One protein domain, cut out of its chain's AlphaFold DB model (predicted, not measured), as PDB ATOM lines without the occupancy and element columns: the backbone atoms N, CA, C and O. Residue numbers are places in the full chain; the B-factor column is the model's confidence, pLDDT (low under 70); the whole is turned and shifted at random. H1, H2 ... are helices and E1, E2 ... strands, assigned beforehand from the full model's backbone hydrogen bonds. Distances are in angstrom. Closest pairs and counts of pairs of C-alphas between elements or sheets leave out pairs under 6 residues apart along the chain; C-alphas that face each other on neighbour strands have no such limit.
ATOM      1  N   ILE A 195       6.946  -7.412 -40.881       81.06
ATOM      2  CA  ILE A 195       7.371  -8.670 -41.464       81.06
ATOM      3  C   ILE A 195       8.507  -8.393 -42.434       81.06
ATOM      4  O   ILE A 195       8.600  -7.321 -43.041       81.06
ATOM      5  N   CYS A 196       9.362  -9.383 -42.589       84.88
ATOM      6  CA  CYS A 196      10.373  -9.419 -43.619       84.88
ATOM      7  C   CYS A 196       9.921 -10.380 -44.714       84.88
ATOM      8  O   CYS A 196       9.523 -11.512 -44.431       84.88
ATOM      9  N   LEU A 197      10.017  -9.928 -45.963       85.12
ATOM     10  CA  LEU A 197       9.947 -10.805 -47.124       85.12
ATOM     11  C   LEU A 197      11.367 -11.201 -47.517       85.12
ATOM     12  O   LEU A 197      12.188 -10.330 -47.825       85.12
ATOM     13  N   TYR A 198      11.648 -12.499 -47.511       81.56
ATOM     14  CA  TYR A 198      12.951 -13.061 -47.847       81.56
ATOM     15  C   TYR A 198      12.889 -13.759 -49.195       81.56
ATOM     16  O   TYR A 198      12.004 -14.571 -49.454       81.56
ATOM     17  N   ARG A 199      13.875 -13.492 -50.048       75.88
ATOM     18  CA  ARG A 199      13.982 -14.182 -51.335       75.88
ATOM     19  C   ARG A 199      14.397 -15.650 -51.171       75.88
ATOM     20  O   ARG A 199      13.934 -16.497 -51.922       75.88
ATOM     21  N   ASN A 200      15.234 -15.946 -50.172       69.06
ATOM     22  CA  ASN A 200      15.733 -17.287 -49.864       69.06
ATOM     23  C   ASN A 200      15.552 -17.607 -48.375       69.06
ATOM     24  O   ASN A 200      15.718 -16.735 -47.525       69.06
ATOM     25  N   SER A 201      15.318 -18.881 -48.059       53.97
ATOM     26  CA  SER A 201      14.984 -19.375 -46.715       53.97
ATOM     27  C   SER A 201      16.078 -19.203 -45.645       53.97
ATOM     28  O   SER A 201      15.791 -19.362 -44.463       53.97
ATOM     29  N   TYR A 202      17.329 -18.906 -46.031       50.88
ATOM     30  CA  TYR A 202      18.484 -18.876 -45.115       50.88
ATOM     31  C   TYR A 202      19.504 -17.746 -45.367       50.88
ATOM     32  O   TYR A 202      20.585 -17.773 -44.780       50.88
ATOM     33  N   SER A 203      19.223 -16.748 -46.219       41.25
ATOM     34  CA  SER A 203      20.195 -15.664 -46.456       41.25
ATOM     35  C   SER A 203      19.605 -14.373 -47.023       41.25
ATOM     36  O   SER A 203      18.872 -14.418 -48.011       41.25
ATOM     37  N   GLY A 204      20.127 -13.247 -46.532       60.28
ATOM     38  CA  GLY A 204      20.263 -12.008 -47.303       60.28
ATOM     39  C   GLY A 204      19.087 -11.036 -47.256       60.28
ATOM     40  O   GLY A 204      18.074 -11.290 -46.616       60.28
ATOM     41  N   GLU A 205      19.308  -9.889 -47.906       57.53
ATOM     42  CA  GLU A 205      18.470  -8.684 -47.935       57.53
ATOM     43  C   GLU A 205      16.963  -8.980 -47.951       57.53
ATOM     44  O   GLU A 205      16.463  -9.714 -48.801       57.53
ATOM     45  N   SER A 206      16.241  -8.383 -47.001       72.62
ATOM     46  CA  SER A 206      14.799  -8.542 -46.852       72.62
ATOM     47  C   SER A 206      14.046  -7.259 -47.192       72.62
ATOM     48  O   SER A 206      14.557  -6.139 -47.055       72.62
ATOM     49  N   ILE A 207      12.796  -7.420 -47.623       81.06
ATOM     50  CA  ILE A 207      11.860  -6.303 -47.764       81.06
ATOM     51  C   ILE A 207      11.108  -6.184 -46.452       81.06
ATOM     52  O   ILE A 207      10.341  -7.077 -46.098       81.06
ATOM     53  N   ILE A 208      11.332  -5.090 -45.729       83.00
ATOM     54  CA  ILE A 208      10.561  -4.797 -44.523       83.00
ATOM     55  C   ILE A 208       9.205  -4.258 -44.970       83.00
ATOM     56  O   ILE A 208       9.129  -3.192 -45.585       83.00
ATOM     57  N   VAL A 209       8.145  -4.985 -44.637       80.94
ATOM     58  CA  VAL A 209       6.765  -4.548 -44.829       80.94
ATOM     59  C   VAL A 209       6.177  -4.243 -43.462       80.94
ATOM     60  O   VAL A 209       6.156  -5.091 -42.571       80.94
ATOM     61  N   GLN A 210       5.710  -3.011 -43.292       80.19
ATOM     62  CA  GLN A 210       5.016  -2.590 -42.081       80.19
ATOM     63  C   GLN A 210       3.518  -2.766 -42.292       80.19
ATOM     64  O   GLN A 210       2.954  -2.192 -43.221       80.19
ATOM     65  N   LEU A 211       2.892  -3.568 -41.431       79.62
ATOM     66  CA  LEU A 211       1.452  -3.785 -41.424       79.62
ATOM     67  C   LEU A 211       0.835  -3.147 -40.185       79.62
ATOM     68  O   LEU A 211       1.351  -3.294 -39.073       79.62
ATOM     69  N   ASP A 212      -0.312  -2.500 -40.372       79.06
ATOM     70  CA  ASP A 212      -1.148  -2.065 -39.258       79.06
ATOM     71  C   ASP A 212      -1.637  -3.280 -38.458       79.06
ATOM     72  O   ASP A 212      -1.823  -4.371 -39.005       79.06
ATOM     73  N   SER A 213      -1.913  -3.089 -37.161       73.75
ATOM     74  CA  SER A 213      -2.289  -4.183 -36.249       73.75
ATOM     75  C   SER A 213      -3.393  -5.075 -36.823       73.75
ATOM     76  O   SER A 213      -3.212  -6.285 -36.895       73.75
ATOM     77  N   GLY A 214      -4.490  -4.491 -37.315       81.75
ATOM     78  CA  GLY A 214      -5.600  -5.268 -37.872       81.75
ATOM     79  C   GLY A 214      -5.211  -6.100 -39.099       81.75
ATOM     80  O   GLY A 214      -5.685  -7.220 -39.243       81.75
ATOM     81  N   LYS A 215      -4.306  -5.598 -39.949       87.38
ATOM     82  CA  LYS A 215      -3.848  -6.308 -41.154       87.38
ATOM     83  C   LYS A 215      -2.868  -7.425 -40.849       87.38
ATOM     84  O   LYS A 215      -2.879  -8.447 -41.526       87.38
ATOM     85  N   PHE A 216      -2.064  -7.270 -39.808       88.12
ATOM     86  CA  PHE A 216      -1.222  -8.360 -39.341       88.12
ATOM     87  C   PHE A 216      -2.031  -9.481 -38.673       88.12
ATOM     88  O   PHE A 216      -1.739 -10.648 -38.915       88.12
ATOM     89  N   ASP A 217      -3.062  -9.156 -37.883       89.19
ATOM     90  CA  ASP A 217      -3.969 -10.178 -37.327       89.19
ATOM     91  C   ASP A 217      -4.727 -10.911 -38.445       89.19
ATOM     92  O   ASP A 217      -4.886 -12.132 -38.401       89.19
ATOM     93  N   GLU A 218      -5.144 -10.178 -39.480       92.00
ATOM     94  CA  GLU A 218      -5.759 -10.744 -40.684       92.00
ATOM     95  C   GLU A 218      -4.792 -11.702 -41.407       92.00
ATOM     96  O   GLU A 218      -5.152 -12.840 -41.695       92.00
ATOM     97  N   MET A 219      -3.534 -11.291 -41.610       92.31
ATOM     98  CA  MET A 219      -2.484 -12.140 -42.184       92.31
ATOM     99  C   MET A 219      -2.256 -13.412 -41.357       92.31
ATOM    100  O   MET A 219      -2.218 -14.501 -41.920       92.31
ATOM    101  N   LEU A 220      -2.129 -13.294 -40.030       90.75
ATOM    102  CA  LEU A 220      -1.969 -14.449 -39.141       90.75
ATOM    103  C   LEU A 220      -3.145 -15.420 -39.245       90.75
ATOM    104  O   LEU A 220      -2.932 -16.628 -39.202       90.75
ATOM    105  N   THR A 221      -4.360 -14.895 -39.394       93.25
ATOM    106  CA  THR A 221      -5.566 -15.711 -39.569       93.25
ATOM    107  C   THR A 221      -5.491 -16.501 -40.872       93.25
ATOM    108  O   THR A 221      -5.671 -17.714 -40.844       93.25
ATOM    109  N   TYR A 222      -5.114 -15.862 -41.988       94.62
ATOM    110  CA  TYR A 222      -4.923 -16.566 -43.261       94.62
ATOM    111  C   TYR A 222      -3.837 -17.643 -43.175       94.62
ATOM    112  O   TYR A 222      -4.058 -18.772 -43.604       94.62
ATOM    113  N   LEU A 223      -2.682 -17.337 -42.576       88.25
ATOM    114  CA  LEU A 223      -1.593 -18.308 -42.421       88.25
ATOM    115  C   LEU A 223      -2.001 -19.497 -41.535       88.25
ATOM    116  O   LEU A 223      -1.696 -20.646 -41.861       88.25
ATOM    117  N   ALA A 224      -2.722 -19.226 -40.444       88.50
ATOM    118  CA  ALA A 224      -3.258 -20.248 -39.552       88.50
ATOM    119  C   ALA A 224      -4.264 -21.160 -40.271       88.50
ATOM    120  O   ALA A 224      -4.180 -22.382 -40.145       88.50
ATOM    121  N   GLU A 225      -5.179 -20.589 -41.057       92.50
ATOM    122  CA  GLU A 225      -6.174 -21.338 -41.830       92.50
ATOM    123  C   GLU A 225      -5.525 -22.195 -42.926       92.50
ATOM    124  O   GLU A 225      -5.828 -23.389 -43.024       92.50
ATOM    125  N   THR A 226      -4.591 -21.625 -43.695       91.25
ATOM    126  CA  THR A 226      -3.879 -22.320 -44.781       91.25
ATOM    127  C   THR A 226      -3.114 -23.542 -44.266       91.25
ATOM    128  O   THR A 226      -3.164 -24.610 -44.879       91.25
ATOM    129  N   HIS A 227      -2.460 -23.424 -43.104       78.94
ATOM    130  CA  HIS A 227      -1.633 -24.490 -42.520       78.94
ATOM    131  C   HIS A 227      -2.330 -25.296 -41.411       78.94
ATOM    132  O   HIS A 227      -1.723 -26.198 -40.832       78.94
ATOM    133  N   LYS A 228      -3.615 -25.022 -41.135       89.12
ATOM    134  CA  LYS A 228      -4.420 -25.649 -40.065       89.12
ATOM    135  C   LYS A 228      -3.749 -25.584 -38.685       89.12
ATOM    136  O   LYS A 228      -3.740 -26.566 -37.940       89.12
ATOM    137  N   LEU A 229      -3.183 -24.430 -38.356       73.50
ATOM    138  CA  LEU A 229      -2.524 -24.154 -37.082       73.50
ATOM    139  C   LEU A 229      -3.450 -23.359 -36.158       73.50
ATOM    140  O   LEU A 229      -4.349 -22.655 -36.611       73.50
ATOM    141  N   ASP A 230      -3.209 -23.434 -34.850       73.81
ATOM    142  CA  ASP A 230      -3.780 -22.446 -33.936       73.81
ATOM    143  C   ASP A 230      -3.066 -21.087 -34.091       73.81
ATOM    144  O   ASP A 230      -1.942 -21.007 -34.591       73.81
ATOM    145  N   GLY A 231      -3.706 -19.997 -33.654       63.97
ATOM    146  CA  GLY A 231      -3.164 -18.644 -33.840       63.97
ATOM    147  C   GLY A 231      -1.815 -18.395 -33.148       63.97
ATOM    148  O   GLY A 231      -1.030 -17.569 -33.609       63.97
ATOM    149  N   SER A 232      -1.508 -19.125 -32.069       69.44
ATOM    150  CA  SER A 232      -0.242 -18.985 -31.338       69.44
ATOM    151  C   SER A 232       0.915 -19.699 -32.040       69.44
ATOM    152  O   SER A 232       2.011 -19.149 -32.159       69.44
ATOM    153  N   LEU A 233       0.657 -20.888 -32.585       58.25
ATOM    154  CA  LEU A 233       1.578 -21.644 -33.424       58.25
ATOM    155  C   LEU A 233       1.795 -20.942 -34.762       58.25
ATOM    156  O   LEU A 233       2.924 -20.916 -35.248       58.25
ATOM    157  N   ALA A 234       0.752 -20.312 -35.310       66.12
ATOM    158  CA  ALA A 234       0.859 -19.562 -36.550       66.12
ATOM    159  C   ALA A 234       1.832 -18.380 -36.423       66.12
ATOM    160  O   ALA A 234       2.704 -18.207 -37.274       66.12
ATOM    161  N   TYR A 235       1.739 -17.628 -35.321       79.44
ATOM    162  CA  TYR A 235       2.691 -16.566 -34.998       79.44
ATOM    163  C   TYR A 235       4.105 -17.108 -34.754       79.44
ATOM    164  O   TYR A 235       5.072 -16.582 -35.303       79.44
ATOM    165  N   ASN A 236       4.245 -18.181 -33.969       65.25
ATOM    166  CA  ASN A 236       5.557 -18.758 -33.664       65.25
ATOM    167  C   ASN A 236       6.280 -19.275 -34.914       65.25
ATOM    168  O   ASN A 236       7.499 -19.153 -35.012       65.25
ATOM    169  N   ALA A 237       5.539 -19.798 -35.888       63.00
ATOM    170  CA  ALA A 237       6.089 -20.252 -37.156       63.00
ATOM    171  C   ALA A 237       6.677 -19.109 -38.012       63.00
ATOM    172  O   ALA A 237       7.597 -19.358 -38.787       63.00
ATOM    173  N   LEU A 238       6.258 -17.848 -37.820       70.56
ATOM    174  CA  LEU A 238       6.894 -16.693 -38.477       70.56
ATOM    175  C   LEU A 238       8.324 -16.423 -37.977       70.56
ATOM    176  O   LEU A 238       9.082 -15.727 -38.651       70.56
ATOM    177  N   MET A 239       8.726 -16.967 -36.820       69.06
ATOM    178  CA  MET A 239      10.129 -16.930 -36.376       69.06
ATOM    179  C   MET A 239      11.028 -17.866 -37.201       69.06
ATOM    180  O   MET A 239      12.250 -17.826 -37.067       69.06
ATOM    181  N   MET A 240      10.438 -18.704 -38.062       63.41
ATOM    182  CA  MET A 240      11.137 -19.589 -38.986       63.41
ATOM    183  C   MET A 240      10.961 -19.048 -40.420       63.41
ATOM    184  O   MET A 240       9.953 -19.352 -41.057       63.41
ATOM    185  N   PRO A 241      11.925 -18.283 -40.974       57.50
ATOM    186  CA  PRO A 241      11.800 -17.540 -42.243       57.50
ATOM    187  C   PRO A 241      11.694 -18.407 -43.516       57.50
ATOM    188  O   PRO A 241      11.892 -17.917 -44.619       57.50
ATOM    189  N   ALA A 242      11.382 -19.694 -43.376       68.06
ATOM    190  CA  ALA A 242      11.154 -20.655 -44.452       68.06
ATOM    191  C   ALA A 242       9.779 -21.339 -44.361       68.06
ATOM    192  O   ALA A 242       9.457 -22.173 -45.202       68.06
ATOM    193  N   PHE A 243       9.010 -21.054 -43.306       71.25
ATOM    194  CA  PHE A 243       7.777 -21.778 -43.010       71.25
ATOM    195  C   PHE A 243       6.601 -21.279 -43.854       71.25
ATOM    196  O   PHE A 243       5.832 -22.087 -44.362       71.25
ATOM    197  N   TYR A 244       6.494 -19.961 -44.028       81.25
ATOM    198  CA  TYR A 244       5.450 -19.331 -44.827       81.25
ATOM    199  C   TYR A 244       6.009 -18.678 -46.076       81.25
ATOM    200  O   TYR A 244       7.130 -18.163 -46.087       81.25
ATOM    201  N   THR A 245       5.175 -18.631 -47.100       88.81
ATOM    202  CA  THR A 245       5.428 -17.971 -48.376       88.81
ATOM    203  C   THR A 245       4.323 -16.973 -48.689       88.81
ATOM    204  O   THR A 245       3.210 -17.074 -48.179       88.81
ATOM    205  N   VAL A 246       4.598 -16.004 -49.560       88.06
ATOM    206  CA  VAL A 246       3.582 -15.035 -50.000       88.06
ATOM    207  C   VAL A 246       2.401 -15.721 -50.698       88.06
ATOM    208  O   VAL A 246       1.275 -15.241 -50.587       88.06
ATOM    209  N   SER A 247       2.615 -16.874 -51.341       88.38
ATOM    210  CA  SER A 247       1.529 -17.695 -51.894       88.38
ATOM    211  C   SER A 247       0.553 -18.271 -50.863       88.38
ATOM    212  O   SER A 247      -0.533 -18.688 -51.258       88.38
ATOM    213  N   ASP A 248       0.892 -18.270 -49.571       87.69
ATOM    214  CA  ASP A 248      -0.014 -18.722 -48.505       87.69
ATOM    215  C   ASP A 248      -1.101 -17.688 -48.161       87.69
ATOM    216  O   ASP A 248      -1.981 -17.963 -47.342       87.69
ATOM    217  N   LEU A 249      -1.043 -16.497 -48.773       92.88
ATOM    218  CA  LEU A 249      -1.968 -15.391 -48.545       92.88
ATOM    219  C   LEU A 249      -2.896 -15.151 -49.749       92.88
ATOM    220  O   LEU A 249      -2.505 -15.372 -50.899       92.88
ATOM    221  N   PRO A 250      -4.113 -14.619 -49.522       92.81
ATOM    222  CA  PRO A 250      -5.007 -14.226 -50.606       92.81
ATOM    223  C   PRO A 250      -4.381 -13.176 -51.533       92.81
ATOM    224  O   PRO A 250      -3.755 -12.217 -51.079       92.81
ATOM    225  N   ILE A 251      -4.632 -13.304 -52.839       84.44
ATOM    226  CA  ILE A 251      -4.068 -12.420 -53.876       84.44
ATOM    227  C   ILE A 251      -4.397 -10.944 -53.611       84.44
ATOM    228  O   ILE A 251      -3.531 -10.085 -53.780       84.44
ATOM    229  N   ASP A 252      -5.620 -10.641 -53.169       84.00
ATOM    230  CA  ASP A 252      -6.025  -9.268 -52.853       84.00
ATOM    231  C   ASP A 252      -5.236  -8.703 -51.663       84.00
ATOM    232  O   ASP A 252      -4.774  -7.565 -51.720       84.00
ATOM    233  N   PHE A 253      -4.974  -9.515 -50.632       90.25
ATOM    234  CA  PHE A 253      -4.150  -9.104 -49.494       90.25
ATOM    235  C   PHE A 253      -2.711  -8.791 -49.929       90.25
ATOM    236  O   PHE A 253      -2.158  -7.756 -49.550       90.25
ATOM    237  N   VAL A 254      -2.113  -9.652 -50.757       81.94
ATOM    238  CA  VAL A 254      -0.746  -9.469 -51.277       81.94
ATOM    239  C   VAL A 254      -0.649  -8.217 -52.150       81.94
ATOM    240  O   VAL A 254       0.281  -7.422 -51.991       81.94
ATOM    241  N   ARG A 255      -1.616  -8.006 -53.049       75.62
ATOM    242  CA  ARG A 255      -1.659  -6.822 -53.918       75.62
ATOM    243  C   ARG A 255      -1.718  -5.535 -53.102       75.62
ATOM    244  O   ARG A 255      -0.972  -4.601 -53.391       75.62
ATOM    245  N   ASP A 256      -2.584  -5.503 -52.098       77.62
ATOM    246  CA  ASP A 256      -2.890  -4.275 -51.373       77.62
ATOM    247  C   ASP A 256      -1.803  -3.920 -50.342       77.62
ATOM    248  O   ASP A 256      -1.616  -2.743 -50.038       77.62
ATOM    249  N   ASN A 257      -1.051  -4.910 -49.841       81.69
ATOM    250  CA  ASN A 257      -0.094  -4.695 -48.751       81.69
ATOM    251  C   ASN A 257       1.379  -4.927 -49.137       81.69
ATOM    252  O   ASN A 257       2.258  -4.301 -48.548       81.69
ATOM    253  N   PHE A 258       1.690  -5.827 -50.080       78.94
ATOM    254  CA  PHE A 258       3.078  -6.263 -50.343       78.94
ATOM    255  C   PHE A 258       3.618  -5.783 -51.692       78.94
ATOM    256  O   PHE A 258       4.823  -5.568 -51.826       78.94
ATOM    257  N   LEU A 259       2.749  -5.573 -52.685       70.38
ATOM    258  CA  LEU A 259       3.167  -5.265 -54.055       70.38
ATOM    259  C   LEU A 259       3.939  -3.943 -54.164       70.38
ATOM    260  O   LEU A 259       4.999  -3.898 -54.784       70.38
ATOM    261  N   ALA A 260       3.437  -2.870 -53.548       66.69
ATOM    262  CA  ALA A 260       4.091  -1.564 -53.608       66.69
ATOM    263  C   ALA A 260       5.475  -1.557 -52.915       66.69
ATOM    264  O   ALA A 260       6.443  -1.145 -53.562       66.69
ATOM    265  N   PRO A 261       5.628  -2.069 -51.673       62.62
ATOM    266  CA  PRO A 261       6.945  -2.255 -51.055       62.62
ATOM    267  C   PRO A 261       7.893  -3.125 -51.889       62.62
ATOM    268  O   PRO A 261       9.083  -2.825 -51.992       62.62
ATOM    269  N   HIS A 262       7.368  -4.179 -52.517       61.66
ATOM    270  CA  HIS A 262       8.153  -5.104 -53.325       61.66
ATOM    271  C   HIS A 262       8.738  -4.454 -54.583       61.66
ATOM    272  O   HIS A 262       9.951  -4.501 -54.794       61.66
ATOM    273  N   VAL A 263       7.898  -3.785 -55.379       61.06
ATOM    274  CA  VAL A 263       8.328  -3.076 -56.595       61.06
ATOM    275  C   VAL A 263       9.331  -1.975 -56.255       61.06
ATOM    276  O   VAL A 263      10.350  -1.839 -56.930       61.06
ATOM    277  N   MET A 264       9.089  -1.224 -55.175       60.84
ATOM    278  CA  MET A 264      10.000  -0.168 -54.732       60.84
ATOM    279  C   MET A 264      11.392  -0.719 -54.390       60.84
ATOM    280  O   MET A 264      12.393  -0.115 -54.775       60.84
ATOM    281  N   LYS A 265      11.470  -1.873 -53.714       65.38
ATOM    282  CA  LYS A 265      12.753  -2.473 -53.329       65.38
ATOM    283  C   LYS A 265      13.516  -3.071 -54.511       65.38
ATOM    284  O   LYS A 265      14.733  -2.917 -54.562       65.38
ATOM    285  N   ILE A 266      12.824  -3.702 -55.465       61.03
ATOM    286  CA  ILE A 266      13.443  -4.195 -56.710       61.03
ATOM    287  C   ILE A 266      14.138  -3.050 -57.449       61.03
ATOM    288  O   ILE A 266      15.282  -3.203 -57.868       61.03
ATOM    289  N   VAL A 267      13.471  -1.896 -57.559       61.44
ATOM    290  CA  VAL A 267      14.025  -0.702 -58.217       61.44
ATOM    291  C   VAL A 267      15.178  -0.095 -57.414       61.44
ATOM    292  O   VAL A 267      16.172   0.321 -57.999       61.44
ATOM    293  N   GLU A 268      15.073  -0.040 -56.082       66.81
ATOM    294  CA  GLU A 268      16.132   0.497 -55.211       66.81
ATOM    295  C   GLU A 268      17.437  -0.306 -55.308       66.81
ATOM    296  O   GLU A 268      18.523   0.271 -55.253       66.81
ATOM    297  N   LEU A 269      17.326  -1.629 -55.419       65.44
ATOM    298  CA  LEU A 269      18.453  -2.559 -55.367       65.44
ATOM    299  C   LEU A 269      18.901  -3.073 -56.745       65.44
ATOM    300  O   LEU A 269      19.830  -3.872 -56.801       65.44
ATOM    301  N   ASP A 270      18.262  -2.620 -57.829       70.31
ATOM    302  CA  ASP A 270      18.519  -3.062 -59.210       70.31
ATOM    303  C   ASP A 270      18.506  -4.599 -59.356       70.31
ATOM    304  O   ASP A 270      19.413  -5.225 -59.907       70.31
ATOM    305  N   LEU A 271      17.481  -5.237 -58.775       66.69
ATOM    306  CA  LEU A 271      17.357  -6.696 -58.756       66.69
ATOM    307  C   LEU A 271      16.831  -7.235 -60.099       66.69
ATOM    308  O   LEU A 271      15.866  -6.712 -60.653       66.69
ATOM    309  N   GLY A 272      17.437  -8.320 -60.599       65.75
ATOM    310  CA  GLY A 272      17.094  -8.934 -61.893       65.75
ATOM    311  C   GLY A 272      15.723  -9.631 -61.947       65.75
ATOM    312  O   GLY A 272      15.039  -9.768 -60.933       65.75
ATOM    313  N   GLU A 273      15.339 -10.126 -63.136       59.56
ATOM    314  CA  GLU A 273      14.030 -10.764 -63.430       59.56
ATOM    315  C   GLU A 273      13.631 -11.864 -62.433       59.56
ATOM    316  O   GLU A 273      12.477 -11.975 -62.029       59.56
ATOM    317  N   GLU A 274      14.612 -12.620 -61.956       61.09
ATOM    318  CA  GLU A 274      14.499 -13.633 -60.902       61.09
ATOM    319  C   GLU A 274      13.891 -13.131 -59.574       61.09
ATOM    320  O   GLU A 274      13.442 -13.935 -58.758       61.09
ATOM    321  N   SER A 275      13.860 -11.815 -59.343       59.62
ATOM    322  CA  SER A 275      13.270 -11.184 -58.154       59.62
ATOM    323  C   SER A 275      11.826 -10.722 -58.364       59.62
ATOM    324  O   SER A 275      11.191 -10.325 -57.392       59.62
ATOM    325  N   MET A 276      11.279 -10.815 -59.584       62.34
ATOM    326  CA  MET A 276       9.906 -10.390 -59.909       62.34
ATOM    327  C   MET A 276       8.822 -11.365 -59.416       62.34
ATOM    328  O   MET A 276       7.633 -11.041 -59.427       62.34
ATOM    329  N   HIS A 277       9.203 -12.567 -58.977       75.62
ATOM    330  CA  HIS A 277       8.273 -13.609 -58.537       75.62
ATOM    331  C   HIS A 277       7.867 -13.451 -57.065       75.62
ATOM    332  O   HIS A 277       8.170 -14.313 -56.250       75.62
ATOM    333  N   LEU A 278       7.151 -12.376 -56.713       75.94
ATOM    334  CA  LEU A 278       6.733 -12.069 -55.331       75.94
ATOM    335  C   LEU A 278       6.147 -13.271 -54.566       75.94
ATOM    336  O   LEU A 278       6.452 -13.475 -53.397       75.94
ATOM    337  N   ASN A 279       5.340 -14.097 -55.232       75.56
ATOM    338  CA  ASN A 279       4.653 -15.224 -54.596       75.56
ATOM    339  C   ASN A 279       5.603 -16.295 -54.033       75.56
ATOM    340  O   ASN A 279       5.209 -17.009 -53.117       75.56
ATOM    341  N   SER A 280       6.837 -16.407 -54.544       78.88
ATOM    342  CA  SER A 280       7.825 -17.381 -54.059       78.88
ATOM    343  C   SER A 280       8.682 -16.864 -52.900       78.88
ATOM    344  O   SER A 280       9.611 -17.551 -52.484       78.88
ATOM    345  N   TRP A 281       8.426 -15.648 -52.411       84.06
ATOM    346  CA  TRP A 281       9.169 -15.071 -51.295       84.06
ATOM    347  C   TRP A 281       8.636 -15.614 -49.974       84.06
ATOM    348  O   TRP A 281       7.435 -15.836 -49.818       84.06
ATOM    349  N   TYR A 282       9.533 -15.799 -49.013       86.12
ATOM    350  CA  TYR A 282       9.198 -16.261 -47.676       86.12
ATOM    351  C   TYR A 282       8.804 -15.105 -46.767       86.12
ATOM    352  O   TYR A 282       9.325 -14.000 -46.907       86.12
ATOM    353  N   ILE A 283       7.920 -15.371 -45.810       86.06
ATOM    354  CA  ILE A 283       7.473 -14.401 -44.809       86.06
ATOM    355  C   ILE A 283       8.068 -14.784 -43.453       86.06
ATOM    356  O   ILE A 283       7.939 -15.929 -43.019       86.06
ATOM    357  N   GLY A 284       8.671 -13.823 -42.757       79.62
ATOM    358  CA  GLY A 284       9.097 -13.999 -41.367       79.62
ATOM    359  C   GLY A 284       8.990 -12.718 -40.548       79.62
ATOM    360  O   GLY A 284       8.681 -11.651 -41.081       79.62
ATOM    361  N   LEU A 285       9.223 -12.821 -39.241       77.50
ATOM    362  CA  LEU A 285       9.332 -11.646 -38.370       77.50
ATOM    363  C   LEU A 285      10.651 -10.902 -38.614       77.50
ATOM    364  O   LEU A 285      11.659 -11.518 -38.959       77.50
ATOM    365  N   GLN A 286      10.611  -9.577 -38.449       68.44
ATOM    366  CA  GLN A 286      11.802  -8.724 -38.471       68.44
ATOM    367  C   GLN A 286      12.741  -8.993 -37.292       68.44
ATOM    368  O   GLN A 286      12.237  -9.124 -36.154       68.44
TER     369      GLN A 286
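Overview. This is residues 195 to 286 of the 286 residues of an uncharacterized protein of Photobacterium jeanii (UniProt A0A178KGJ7). A small, strongly twisted sheet of three strands has helix H4 slantwise over its edge strand E2, while H1 and H2 form a corner at about a right angle at one end of the longest axis and H4 reaches toward the other end. H3 lies near H1 and leads straight into H4, and two long links, residues 238 to 250 and 270 to 281, join the helices to each other and back to E3. The printed part has 92 residues with four named helices and three named strands, in the order E1 E2 H1 H2 H3 H4 E3. The sheet runs E2 E1 E3, antiparallel throughout; the class is mixed, helices and strands. The whole is compact, with a radius of gyration of the C-alphas of 12.6 A and spans of 39 by 26 by 18 A.

Along the chain. In the sheet, E1 is residues 195 to 200, 14.7 A long, with C-alpha 195 at (7.371, -8.670, -41.464). E2 is residues 203 to 211, 22.8 A, and E3 is residues 282 to 285, 10.4 A, ending with C-alpha 285 at (9.332, -11.646, -38.370). H4 is residues 259 to 269, 15.6 A. H1 is residues 213 to 227, 21.3 A, with C-alpha 213 at (-2.289, -4.183, -36.249). H2 is residues 231 to 237, 10.0 A, and H3 is residues 251 to 257, 10.1 A.

Arrangement. E1 and E2 are a hairpin, antiparallel at 151 degrees, with N 197 and O 207 within hydrogen-bond range at 2.9 A. E1 and E3 are antiparallel at 141 degrees, with N 196 and O 284 at 2.8 A. Residues 244 to 245 pair antiparallel with residues 282 to 283 of E3. H4 is on the sheet at a height over the sheet of 9.8 A, over E2 and slantwise to the strands, at 37 degrees to E2 on the local plane; their closest C-alphas, of Val 209 and Pro 261, are 6.6 A apart. H3 and H4 meet only through their link. H3 is not on the sheet and is near H1. H1 is only just not on the sheet, with 4 pairs of C-alphas within 10 A. With residues 220 to 224 alone, H1 touches H2, about perpendicular at 82 degrees; the closest C-alphas, of Ala 224 and Ala 234, are 5.1 A apart. H2 only grazes the sheet with residues 235 to 237. H1 and H4 are apart. In H1, H2, H3 and H4 every O i to N i+4 pair is within hydrogen-bond range.

Size, cuts and confidence. The two C-alphas farthest apart, of Asp 230 and Asp 270, are 38.9 A apart. The printed part has no cut and ends at the chain's last residue, 286. The links H2 to H3 and H4 to E3 are long. The mean pLDDT of the printed part is 75.4; 33 residues are under 70, among them 200 to 205, 260 to 269 and 271 to 276.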